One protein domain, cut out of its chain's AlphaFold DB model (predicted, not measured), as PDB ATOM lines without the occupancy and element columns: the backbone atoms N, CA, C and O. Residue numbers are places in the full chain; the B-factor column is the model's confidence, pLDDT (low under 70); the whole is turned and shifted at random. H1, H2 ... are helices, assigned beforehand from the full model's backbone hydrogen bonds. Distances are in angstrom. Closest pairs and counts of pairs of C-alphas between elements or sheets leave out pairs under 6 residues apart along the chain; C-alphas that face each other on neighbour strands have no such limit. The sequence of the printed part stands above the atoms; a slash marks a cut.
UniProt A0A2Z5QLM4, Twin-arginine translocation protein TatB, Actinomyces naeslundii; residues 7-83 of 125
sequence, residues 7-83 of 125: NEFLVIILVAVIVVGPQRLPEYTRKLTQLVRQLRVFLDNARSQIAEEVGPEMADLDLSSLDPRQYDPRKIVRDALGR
ATOM      1  N   ASN A   7      -9.016  -5.746  44.934       93.44
ATOM      2  CA  ASN A   7      -9.100  -6.617  46.104       93.44
ATOM      3  C   ASN A   7      -7.907  -7.581  46.199       93.44
ATOM      4  O   ASN A   7      -7.358  -7.774  47.279       93.44
ATOM      5  N   GLU A   8      -7.484  -8.172  45.081       91.12
ATOM      6  CA  GLU A   8      -6.362  -9.117  45.042       91.12
ATOM      7  C   GLU A   8      -5.032  -8.399  45.301       91.12
ATOM      8  O   GLU A   8      -4.194  -8.887  46.058       91.12
ATOM      9  N   PHE A   9      -4.883  -7.176  44.784       94.62
ATOM     10  CA  PHE A   9      -3.738  -6.322  45.097       94.62
ATOM     11  C   PHE A   9      -3.630  -6.013  46.601       94.62
ATOM     12  O   PHE A   9      -2.535  -6.050  47.165       94.62
ATOM     13  N   LEU A  10      -4.760  -5.769  47.276       94.88
ATOM     14  CA  LEU A  10      -4.791  -5.551  48.726       94.88
ATOM     15  C   LEU A  10      -4.301  -6.789  49.498       94.88
ATOM     16  O   LEU A  10      -3.519  -6.656  50.439       94.88
ATOM     17  N   VAL A  11      -4.728  -7.986  49.081       95.50
ATOM     18  CA  VAL A  11      -4.284  -9.255  49.685       95.50
ATOM     19  C   VAL A  11      -2.778  -9.443  49.498       95.50
ATOM     20  O   VAL A  11      -2.088  -9.784  50.457       95.50
ATOM     21  N   ILE A  12      -2.245  -9.157  48.307       94.69
ATOM     22  CA  ILE A  12      -0.802  -9.246  48.034       94.69
ATOM     23  C   ILE A  12      -0.014  -8.296  48.942       94.69
ATOM     24  O   ILE A  12       0.981  -8.708  49.541       94.69
ATOM     25  N   ILE A  13      -0.467  -7.047  49.095       94.31
ATOM     26  CA  ILE A  13       0.169  -6.092  50.012       94.31
ATOM     27  C   ILE A  13       0.133  -6.615  51.445       94.31
ATOM     28  O   ILE A  13       1.152  -6.566  52.130       94.31
ATOM     29  N   LEU A  14      -1.009  -7.129  51.902       95.06
ATOM     30  CA  LEU A  14      -1.140  -7.650  53.258       95.06
ATOM     31  C   LEU A  14      -0.157  -8.802  53.512       95.06
ATOM     32  O   LEU A  14       0.556  -8.790  54.514       95.06
ATOM     33  N   VAL A  15      -0.066  -9.754  52.580       96.00
ATOM     34  CA  VAL A  15       0.887 -10.869  52.659       96.00
ATOM     35  C   VAL A  15       2.327 -10.355  52.664       96.00
ATOM     36  O   VAL A  15       3.114 -10.761  53.517       96.00
ATOM     37  N   ALA A  16       2.674  -9.417  51.781       94.75
ATOM     38  CA  ALA A  16       4.012  -8.832  51.732       94.75
ATOM     39  C   ALA A  16       4.390  -8.130  53.049       94.75
ATOM     40  O   ALA A  16       5.500  -8.312  53.552       94.75
ATOM     41  N   VAL A  17       3.461  -7.373  53.646       94.00
ATOM     42  CA  VAL A  17       3.653  -6.706  54.944       94.00
ATOM     43  C   VAL A  17       3.888  -7.724  56.057       94.00
ATOM     44  O   VAL A  17       4.737  -7.490  56.913       94.00
ATOM     45  N   ILE A  18       3.169  -8.847  56.055       95.25
ATOM     46  CA  ILE A  18       3.338  -9.903  57.061       95.25
ATOM     47  C   ILE A  18       4.701 -10.587  56.909       95.25
ATOM     48  O   ILE A  18       5.410 -10.745  57.898       95.25
ATOM     49  N   VAL A  19       5.089 -10.946  55.682       94.12
ATOM     50  CA  VAL A  19       6.353 -11.650  55.394       94.12
ATOM     51  C   VAL A  19       7.571 -10.787  55.726       94.12
ATOM     52  O   VAL A  19       8.518 -11.263  56.346       94.12
ATOM     53  N   VAL A  20       7.554  -9.510  55.334       91.94
ATOM     54  CA  VAL A  20       8.647  -8.567  55.633       91.94
ATOM     55  C   VAL A  20       8.591  -8.083  57.087       91.94
ATOM     56  O   VAL A  20       9.617  -7.767  57.696       91.94
ATOM     57  N   GLY A  21       7.387  -8.022  57.652       93.06
ATOM     58  CA  GLY A  21       7.079  -7.436  58.945       93.06
ATOM     59  C   GLY A  21       6.725  -5.942  58.832       93.06
ATOM     60  O   GLY A  21       7.495  -5.159  58.258       93.06
ATOM     61  N   PRO A  22       5.615  -5.484  59.449       89.88
ATOM     62  CA  PRO A  22       5.155  -4.093  59.347       89.88
ATOM     63  C   PRO A  22       6.142  -3.091  59.951       89.88
ATOM     64  O   PRO A  22       6.178  -1.934  59.542       89.88
ATOM     65  N   GLN A  23       6.975  -3.531  60.897       90.94
ATOM     66  CA  GLN A  23       7.976  -2.671  61.521       90.94
ATOM     67  C   GLN A  23       9.195  -2.411  60.623       90.94
ATOM     68  O   GLN A  23       9.817  -1.358  60.742       90.94
ATOM     69  N   ARG A  24       9.527  -3.328  59.700       90.19
ATOM     70  CA  ARG A  24      10.719  -3.209  58.837       90.19
ATOM     71  C   ARG A  24      10.438  -2.518  57.504       90.19
ATOM     72  O   ARG A  24      11.316  -1.844  56.970       90.19
ATOM     73  N   LEU A  25       9.208  -2.610  57.000       90.88
ATOM     74  CA  LEU A  25       8.759  -1.909  55.792       90.88
ATOM     75  C   LEU A  25       9.118  -0.410  55.754       90.88
ATOM     76  O   LEU A  25       9.763   0.014  54.796       90.88
ATOM     77  N   PRO A  26       8.772   0.410  56.768       89.56
ATOM     78  CA  PRO A  26       9.087   1.837  56.742       89.56
ATOM     79  C   PRO A  26      10.594   2.106  56.755       89.56
ATOM     80  O   PRO A  26      11.041   3.095  56.175       89.56
ATOM     81  N   GLU A  27      11.391   1.237  57.377       91.69
ATOM     82  CA  GLU A  27      12.847   1.365  57.390       91.69
ATOM     83  C   GLU A  27      13.439   1.170  55.984       91.69
ATOM     84  O   GLU A  27      14.251   1.981  55.531       91.69
ATOM     85  N   TYR A  28      12.983   0.148  55.253       92.25
ATOM     86  CA  TYR A  28      13.413  -0.096  53.874       92.25
ATOM     87  C   TYR A  28      12.890   0.962  52.897       92.25
ATOM     88  O   TYR A  28      13.648   1.439  52.052       92.25
ATOM     89  N   THR A  29      11.639   1.410  53.046       93.25
ATOM     90  CA  THR A  29      11.076   2.481  52.210       93.25
ATOM     91  C   THR A  29      11.832   3.792  52.392       93.25
ATOM     92  O   THR A  29      12.029   4.522  51.421       93.25
ATOM     93  N   ARG A  30      12.314   4.098  53.604       94.94
ATOM     94  CA  ARG A  30      13.173   5.268  53.848       94.94
ATOM     95  C   ARG A  30      14.478   5.177  53.059       94.94
ATOM     96  O   ARG A  30      14.810   6.143  52.378       94.94
ATOM     97  N   LYS A  31      15.156   4.023  53.083       94.69
ATOM     98  CA  LYS A  31      16.390   3.777  52.313       94.69
ATOM     99  C   LYS A  31      16.146   3.923  50.809       94.69
ATOM    100  O   LYS A  31      16.860   4.663  50.139       94.69
ATOM    101  N   LEU A  32      15.079   3.315  50.291       96.19
ATOM    102  CA  LEU A  32      14.692   3.454  48.886       96.19
ATOM    103  C   LEU A  32      14.371   4.909  48.519       96.19
ATOM    104  O   LEU A  32      14.836   5.413  47.506       96.19
ATOM    105  N   THR A  33      13.612   5.613  49.359       95.81
ATOM    106  CA  THR A  33      13.251   7.018  49.117       95.81
ATOM    107  C   THR A  33      14.486   7.913  49.124       95.81
ATOM    108  O   THR A  33      14.578   8.837  48.319       95.81
ATOM    109  N   GLN A  34      15.448   7.651  50.010       96.31
ATOM    110  CA  GLN A  34      16.728   8.355  50.028       96.31
ATOM    111  C   GLN A  34      17.508   8.115  48.733       96.31
ATOM    112  O   GLN A  34      17.954   9.088  48.130       96.31
ATOM    113  N   LEU A  35      17.583   6.868  48.252       97.50
ATOM    114  CA  LEU A  35      18.213   6.538  46.969       97.50
ATOM    115  C   LEU A  35      17.526   7.237  45.794       97.50
ATOM    116  O   LEU A  35      18.191   7.852  44.972       97.50
ATOM    117  N   VAL A  36      16.193   7.212  45.739       97.00
ATOM    118  CA  VAL A  36      15.428   7.886  44.679       97.00
ATOM    119  C   VAL A  36      15.647   9.398  44.715       97.00
ATOM    120  O   VAL A  36      15.798  10.021  43.668       97.00
ATOM    121  N   ARG A  37      15.700  10.011  45.905       96.38
ATOM    122  CA  ARG A  37      16.008  11.443  46.048       96.38
ATOM    123  C   ARG A  37      17.415  11.764  45.556       96.38
ATOM    124  O   ARG A  37      17.576  12.732  44.826       96.38
ATOM    125  N   GLN A  38      18.404  10.955  45.928       96.38
ATOM    126  CA  GLN A  38      19.785  11.121  45.473       96.38
ATOM    127  C   GLN A  38      19.896  10.963  43.957       96.38
ATOM    128  O   GLN A  38      20.515  11.796  43.304       96.38
ATOM    129  N   LEU A  39      19.232   9.953  43.392       96.81
ATOM    130  CA  LEU A  39      19.183   9.735  41.951       96.81
ATOM    131  C   LEU A  39      18.531  10.916  41.232       96.81
ATOM    132  O   LEU A  39      19.051  11.376  40.226       96.81
ATOM    133  N   ARG A  40      17.428  11.454  41.766       94.31
ATOM    134  CA  ARG A  40      16.773  12.635  41.195       94.31
ATOM    135  C   ARG A  40      17.697  13.851  41.186       94.31
ATOM    136  O   ARG A  40      17.825  14.486  40.151       94.31
ATOM    137  N   VAL A  41      18.373  14.127  42.301       95.12
ATOM    138  CA  VAL A  41      19.350  15.224  42.390       95.12
ATOM    139  C   VAL A  41      20.503  15.011  41.406       95.12
ATOM    140  O   VAL A  41      20.927  15.950  40.744       95.12
ATOM    141  N   PHE A  42      20.984  13.775  41.260       95.25
ATOM    142  CA  PHE A  42      22.023  13.434  40.293       95.25
ATOM    143  C   PHE A  42      21.571  13.679  38.845       95.25
ATOM    144  O   PHE A  42      22.317  14.270  38.070       95.25
ATOM    145  N   LEU A  43      20.343  13.283  38.495       92.94
ATOM    146  CA  LEU A  43      19.757  13.535  37.177       92.94
ATOM    147  C   LEU A  43      19.550  15.032  36.914       92.94
ATOM    148  O   LEU A  43      19.846  15.492  35.816       92.94
ATOM    149  N   ASP A  44      19.090  15.793  37.911       90.69
ATOM    150  CA  ASP A  44      18.908  17.245  37.804       90.69
ATOM    151  C   ASP A  44      20.260  17.956  37.577       90.69
ATOM    152  O   ASP A  44      20.364  18.809  36.698       90.69
ATOM    153  N   ASN A  45      21.316  17.541  38.288       91.06
ATOM    154  CA  ASN A  45      22.678  18.069  38.124       91.06
ATOM    155  C   ASN A  45      23.330  17.661  36.793       91.06
ATOM    156  O   ASN A  45      24.106  18.415  36.207       91.06
ATOM    157  N   ALA A  46      23.071  16.443  36.312       89.06
ATOM    158  CA  ALA A  46      23.543  16.008  35.000       89.06
ATOM    159  C   ALA A  46      22.841  16.805  33.891       89.06
ATOM    160  O   ALA A  46      23.487  17.287  32.963       89.06
ATOM    161  N   ARG A  47      21.526  17.016  34.028       82.12
ATOM    162  CA  ARG A  47      20.734  17.833  33.106       82.12
ATOM    163  C   ARG A  47      21.200  19.287  33.088       82.12
ATOM    164  O   ARG A  47      21.248  19.861  32.007       82.12
ATOM    165  N   SER A  48      21.555  19.874  34.236       84.44
ATOM    166  CA  SER A  48      22.050  21.256  34.288       84.44
ATOM    167  C   SER A  48      23.392  21.421  33.572       84.44
ATOM    168  O   SER A  48      23.540  22.367  32.813       84.44
ATOM    169  N   GLN A  49      24.324  20.477  33.742       82.62
ATOM    170  CA  GLN A  49      25.631  20.508  33.069       82.62
ATOM    171  C   GLN A  49      25.501  20.352  31.547       82.62
ATOM    172  O   GLN A  49      26.098  21.107  30.789       82.62
ATOM    173  N   ILE A  50      24.652  19.426  31.090       76.31
ATOM    174  CA  ILE A  50      24.382  19.239  29.655       76.31
ATOM    175  C   ILE A  50      23.680  20.473  29.067       76.31
ATOM    176  O   ILE A  50      23.988  20.889  27.955       76.31
ATOM    177  N   ALA A  51      22.754  21.086  29.810       75.19
ATOM    178  CA  ALA A  51      22.078  22.308  29.373       75.19
ATOM    179  C   ALA A  51      23.036  23.510  29.252       75.19
ATOM    180  O   ALA A  51      22.803  24.388  28.424       75.19
ATOM    181  N   GLU A  52      24.098  23.543  30.058       73.81
ATOM    182  CA  GLU A  52      25.105  24.607  30.067       73.81
ATOM    183  C   GLU A  52      26.147  24.438  28.944       73.81
ATOM    184  O   GLU A  52      26.570  25.429  28.353       73.81
ATOM    185  N   GLU A  53      26.498  23.198  28.580       69.19
ATOM    186  CA  GLU A  53      27.500  22.906  27.539       69.19
ATOM    187  C   GLU A  53      26.927  22.747  26.120       69.19
ATOM    188  O   GLU A  53      27.617  23.045  25.145       69.19
ATOM    189  N   VAL A  54      25.684  22.276  25.970       63.72
ATOM    190  CA  VAL A  54      25.137  21.873  24.657       63.72
ATOM    191  C   VAL A  54      24.183  22.923  24.062       63.72
ATOM    192  O   VAL A  54      23.808  22.840  22.894       63.72
ATOM    193  N   GLY A  55      23.854  23.980  24.810       60.38
ATOM    194  CA  GLY A  55      22.978  25.051  24.338       60.38
ATOM    195  C   GLY A  55      21.519  24.601  24.114       60.38
ATOM    196  O   GLY A  55      21.203  23.409  24.106       60.38
ATOM    197  N   PRO A  56      20.587  25.554  23.949       60.06
ATOM    198  CA  PRO A  56      19.137  25.315  23.969       60.06
ATOM    199  C   PRO A  56      18.592  24.401  22.852       60.06
ATOM    200  O   PRO A  56      17.411  24.071  22.868       60.06
ATOM    201  N   GLU A  57      19.420  23.942  21.912       56.62
ATOM    202  CA  GLU A  57      18.958  23.258  20.697       56.62
ATOM    203  C   GLU A  57      18.642  21.761  20.884       56.62
ATOM    204  O   GLU A  57      17.941  21.178  20.061       56.62
ATOM    205  N   MET A  58      19.062  21.134  21.995       53.91
ATOM    206  CA  MET A  58      18.659  19.756  22.353       53.91
ATOM    207  C   MET A  58      17.652  19.677  23.512       53.91
ATOM    208  O   MET A  58      17.110  18.608  23.795       53.91
ATOM    209  N   ALA A  59      17.348  20.804  24.163       56.88
ATOM    210  CA  ALA A  59      16.379  20.858  25.258       56.88
ATOM    211  C   ALA A  59      14.918  20.729  24.777       56.88
ATOM    212  O   ALA A  59      14.071  20.235  25.525       56.88
ATOM    213  N   ASP A  60      14.639  21.122  23.531       55.28
ATOM    214  CA  ASP A  60      13.292  21.099  22.947       55.28
ATOM    215  C   ASP A  60      12.869  19.723  22.396       55.28
ATOM    216  O   ASP A  60      11.671  19.467  22.256       55.28
ATOM    217  N   LEU A  61      13.811  18.810  22.113       54.09
ATOM    218  CA  LEU A  61      13.509  17.572  21.375       54.09
ATOM    219  C   LEU A  61      13.372  16.302  22.235       54.09
ATOM    220  O   LEU A  61      12.723  15.366  21.775       54.09
ATOM    221  N   ASP A  62      13.885  16.264  23.474       53.53
ATOM    222  CA  ASP A  62      13.983  14.987  24.225       53.53
ATOM    223  C   ASP A  62      13.411  14.996  25.660       53.53
ATOM    224  O   ASP A  62      13.449  14.001  26.379       53.53
ATOM    225  N   LEU A  63      12.828  16.115  26.109       51.75
ATOM    226  CA  LEU A  63      12.323  16.269  27.487       51.75
ATOM    227  C   LEU A  63      10.789  16.304  27.582       51.75
ATOM    228  O   LEU A  63      10.232  16.042  28.647       51.75
ATOM    229  N   SER A  64      10.105  16.576  26.469       54.84
ATOM    230  CA  SER A  64       8.636  16.611  26.372       54.84
ATOM    231  C   SER A  64       8.019  15.239  26.073       54.84
ATOM    232  O   SER A  64       6.855  14.998  26.381       54.84
ATOM    233  N   SER A  65       8.796  14.327  25.484       52.88
ATOM    234  CA  SER A  65       8.390  12.952  25.161       52.88
ATOM    235  C   SER A  65       8.527  11.990  26.348       52.88
ATOM    236  O   SER A  65       7.925  10.917  26.331       52.88
ATOM    237  N   LEU A  66       9.276  12.377  27.388       53.03
ATOM    238  CA  LEU A  66       9.628  11.517  28.520       53.03
ATOM    239  C   LEU A  66       9.128  12.027  29.882       53.03
ATOM    240  O   LEU A  66       9.526  11.469  30.897       53.03
ATOM    241  N   ASP A  67       8.273  13.057  29.941       56.31
ATOM    242  CA  ASP A  67       7.754  13.599  31.207       56.31
ATOM    243  C   ASP A  67       6.622  12.710  31.783       56.31
ATOM    244  O   ASP A  67       5.479  12.751  31.309       56.31
ATOM    245  N   PRO A  68       6.885  11.911  32.840       53.38
ATOM    246  CA  PRO A  68       5.913  10.980  33.411       53.38
ATOM    247  C   PRO A  68       4.776  11.681  34.173       53.38
ATOM    248  O   PRO A  68       3.847  11.019  34.635       53.38
ATOM    249  N   ARG A  69       4.820  13.013  34.337       57.78
ATOM    250  CA  ARG A  69       3.769  13.785  35.024       57.78
ATOM    251  C   ARG A  69       2.675  14.281  34.083       57.78
ATOM    252  O   ARG A  69       1.638  14.721  34.573       57.78
ATOM    253  N   GLN A  70       2.860  14.149  32.768       57.28
ATOM    254  CA  GLN A  70       1.791  14.355  31.785       57.28
ATOM    255  C   GLN A  70       0.888  13.125  31.590       57.28
ATOM    256  O   GLN A  70      -0.057  13.166  30.802       57.28
ATOM    257  N   TYR A  71       1.094  12.051  32.360       50.28
ATOM    258  CA  TYR A  71       0.078  11.017  32.552       50.28
ATOM    259  C   TYR A  71      -0.985  11.530  33.539       50.28
ATOM    260  O   TYR A  71      -1.014  11.162  34.710       50.28
ATOM    261  N   ASP A  72      -1.812  12.470  33.080       54.62
ATOM    262  CA  ASP A  72      -2.835  13.129  33.891       54.62
ATOM    263  C   ASP A  72      -4.003  12.148  34.160       54.62
ATOM    264  O   ASP A  72      -4.774  11.831  33.242       54.62
ATOM    265  N   PRO A  73      -4.179  11.641  35.400       59.34
ATOM    266  CA  PRO A  73      -5.183  10.622  35.717       59.34
ATOM    267  C   PRO A  73      -6.612  11.105  35.447       59.34
ATOM    268  O   PRO A  73      -7.518  10.305  35.215       59.34
ATOM    269  N   ARG A  74      -6.827  12.425  35.407       57.66
ATOM    270  CA  ARG A  74      -8.123  13.017  35.067       57.66
ATOM    271  C   ARG A  74      -8.507  12.770  33.615       57.66
ATOM    272  O   ARG A  74      -9.700  12.683  33.338       57.66
ATOM    273  N   LYS A  75      -7.539  12.630  32.703       61.19
ATOM    274  CA  LYS A  75      -7.819  12.278  31.305       61.19
ATOM    275  C   LYS A  75      -8.317  10.837  31.196       61.19
ATOM    276  O   LYS A  75      -9.322  10.598  30.545       61.19
ATOM    277  N   ILE A  76      -7.713   9.924  31.955       60.59
ATOM    278  CA  ILE A  76      -8.103   8.505  32.031       60.59
ATOM    279  C   ILE A  76      -9.514   8.359  32.617       60.59
ATOM    280  O   ILE A  76     -10.338   7.607  32.104       60.59
ATOM    281  N   VAL A  77      -9.824   9.127  33.667       63.62
ATOM    282  CA  VAL A  77     -11.153   9.141  34.298       63.62
ATOM    283  C   VAL A  77     -12.199   9.825  33.411       63.62
ATOM    284  O   VAL A  77     -13.335   9.371  33.364       63.62
ATOM    285  N   ARG A  78     -11.843  10.883  32.668       63.81
ATOM    286  CA  ARG A  78     -12.746  11.525  31.692       63.81
ATOM    287  C   ARG A  78     -13.017  10.645  30.478       63.81
ATOM    288  O   ARG A  78     -14.152  10.633  30.020       63.81
ATOM    289  N   ASP A  79     -12.036   9.886  30.008       61.59
ATOM    290  CA  ASP A  79     -12.242   8.895  28.948       61.59
ATOM    291  C   ASP A  79     -13.106   7.723  29.443       61.59
ATOM    292  O   ASP A  79     -13.949   7.219  28.697       61.59
ATOM    293  N   ALA A  80     -12.975   7.341  30.722       63.56
ATOM    294  CA  ALA A  80     -13.811   6.317  31.347       63.56
ATOM    295  C   ALA A  80     -15.248   6.795  31.639       63.56
ATOM    296  O   ALA A  80     -16.188   6.035  31.433       63.56
ATOM    297  N   LEU A  81     -15.443   8.043  32.080       61.06
ATOM    298  CA  LEU A  81     -16.759   8.605  32.429       61.06
ATOM    299  C   LEU A  81     -17.491   9.229  31.226       61.06
ATOM    300  O   LEU A  81     -18.717   9.206  31.167       61.06
ATOM    301  N   GLY A  82     -16.762   9.745  30.235       55.78
ATOM    302  CA  GLY A  82     -17.313  10.394  29.039       55.78
ATOM    303  C   GLY A  82     -17.948   9.434  28.028       55.78
ATOM    304  O   GLY A  82     -18.688   9.876  27.153       55.78
ATOM    305  N   ARG A  83     -17.713   8.120  28.157       50.22
ATOM    306  CA  ARG A  83     -18.336   7.070  27.328       50.22
ATOM    307  C   ARG A  83     -19.497   6.326  27.998       50.22
ATOM    308  O   ARG A  83     -20.060   5.424  27.390       50.22
TER     309      ARG A  83
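AT A GLANCE: This is residues 7 to 83 of the 125 residues of the protein "Twin-arginine translocation protein TatB" of Actinomyces naeslundii (UniProt A0A2Z5QLM4). Picture a flat, open hook: the long helix H2 makes its longest side, H1 turns off from one end of H2 at a corner, and from the other end residues 55 to 72 fold back without a named element and lead to the short helix H3, which sticks out. The three helices do not bundle, and no helix touches another. The printed part has 77 residues with three named helices, in the order H1, H2, H3, and no named strand; its class is all helix. The whole is extended, with a radius of gyration of the C-alphas of 19.6 A and spans of 52 by 43 by 12 A.

IN THESE COORDINATES: Find C-alpha 25 at (8.759, -1.909, 55.792); from there H2, residues 25 to 54, runs 42.5 A to C-alpha 54 at (25.137, 21.873, 24.657). Before it, H1 takes residues 7 to 20 and runs 20.2 A from C-alpha 7 at (-9.100, -6.617, 46.104). Last comes H3, residues 73 to 81, 12.2 A long, ending at C-alpha 81 at (-16.759, 8.605, 32.429).

HOW THE PARTS SIT: Look first where H1 and H2 are close but not clearly touching: their closest C-alphas, those of Val 17 and Leu 25, are 7.1 A apart. Their lines are about perpendicular, at 77 degrees. H3 is apart from H2 and also from H1. In H1, H2 and H3 every O i to N i+4 pair is within hydrogen-bond range.

THE WHOLE: The two C-alphas farthest apart, those of Ile 18 and Gly 55, are 51.8 A from each other. The link from H1 to H2 is tight, with 4 residues, and that from H2 to H3 is long, with 18. Residues 60 to 83, of which 73 to 81 belong to H3, stand free. The printed part has no cut. Look in the B-factor column for the model's confidence: the mean pLDDT of the printed part is 78.1, and residues 53 to 83 are under 70.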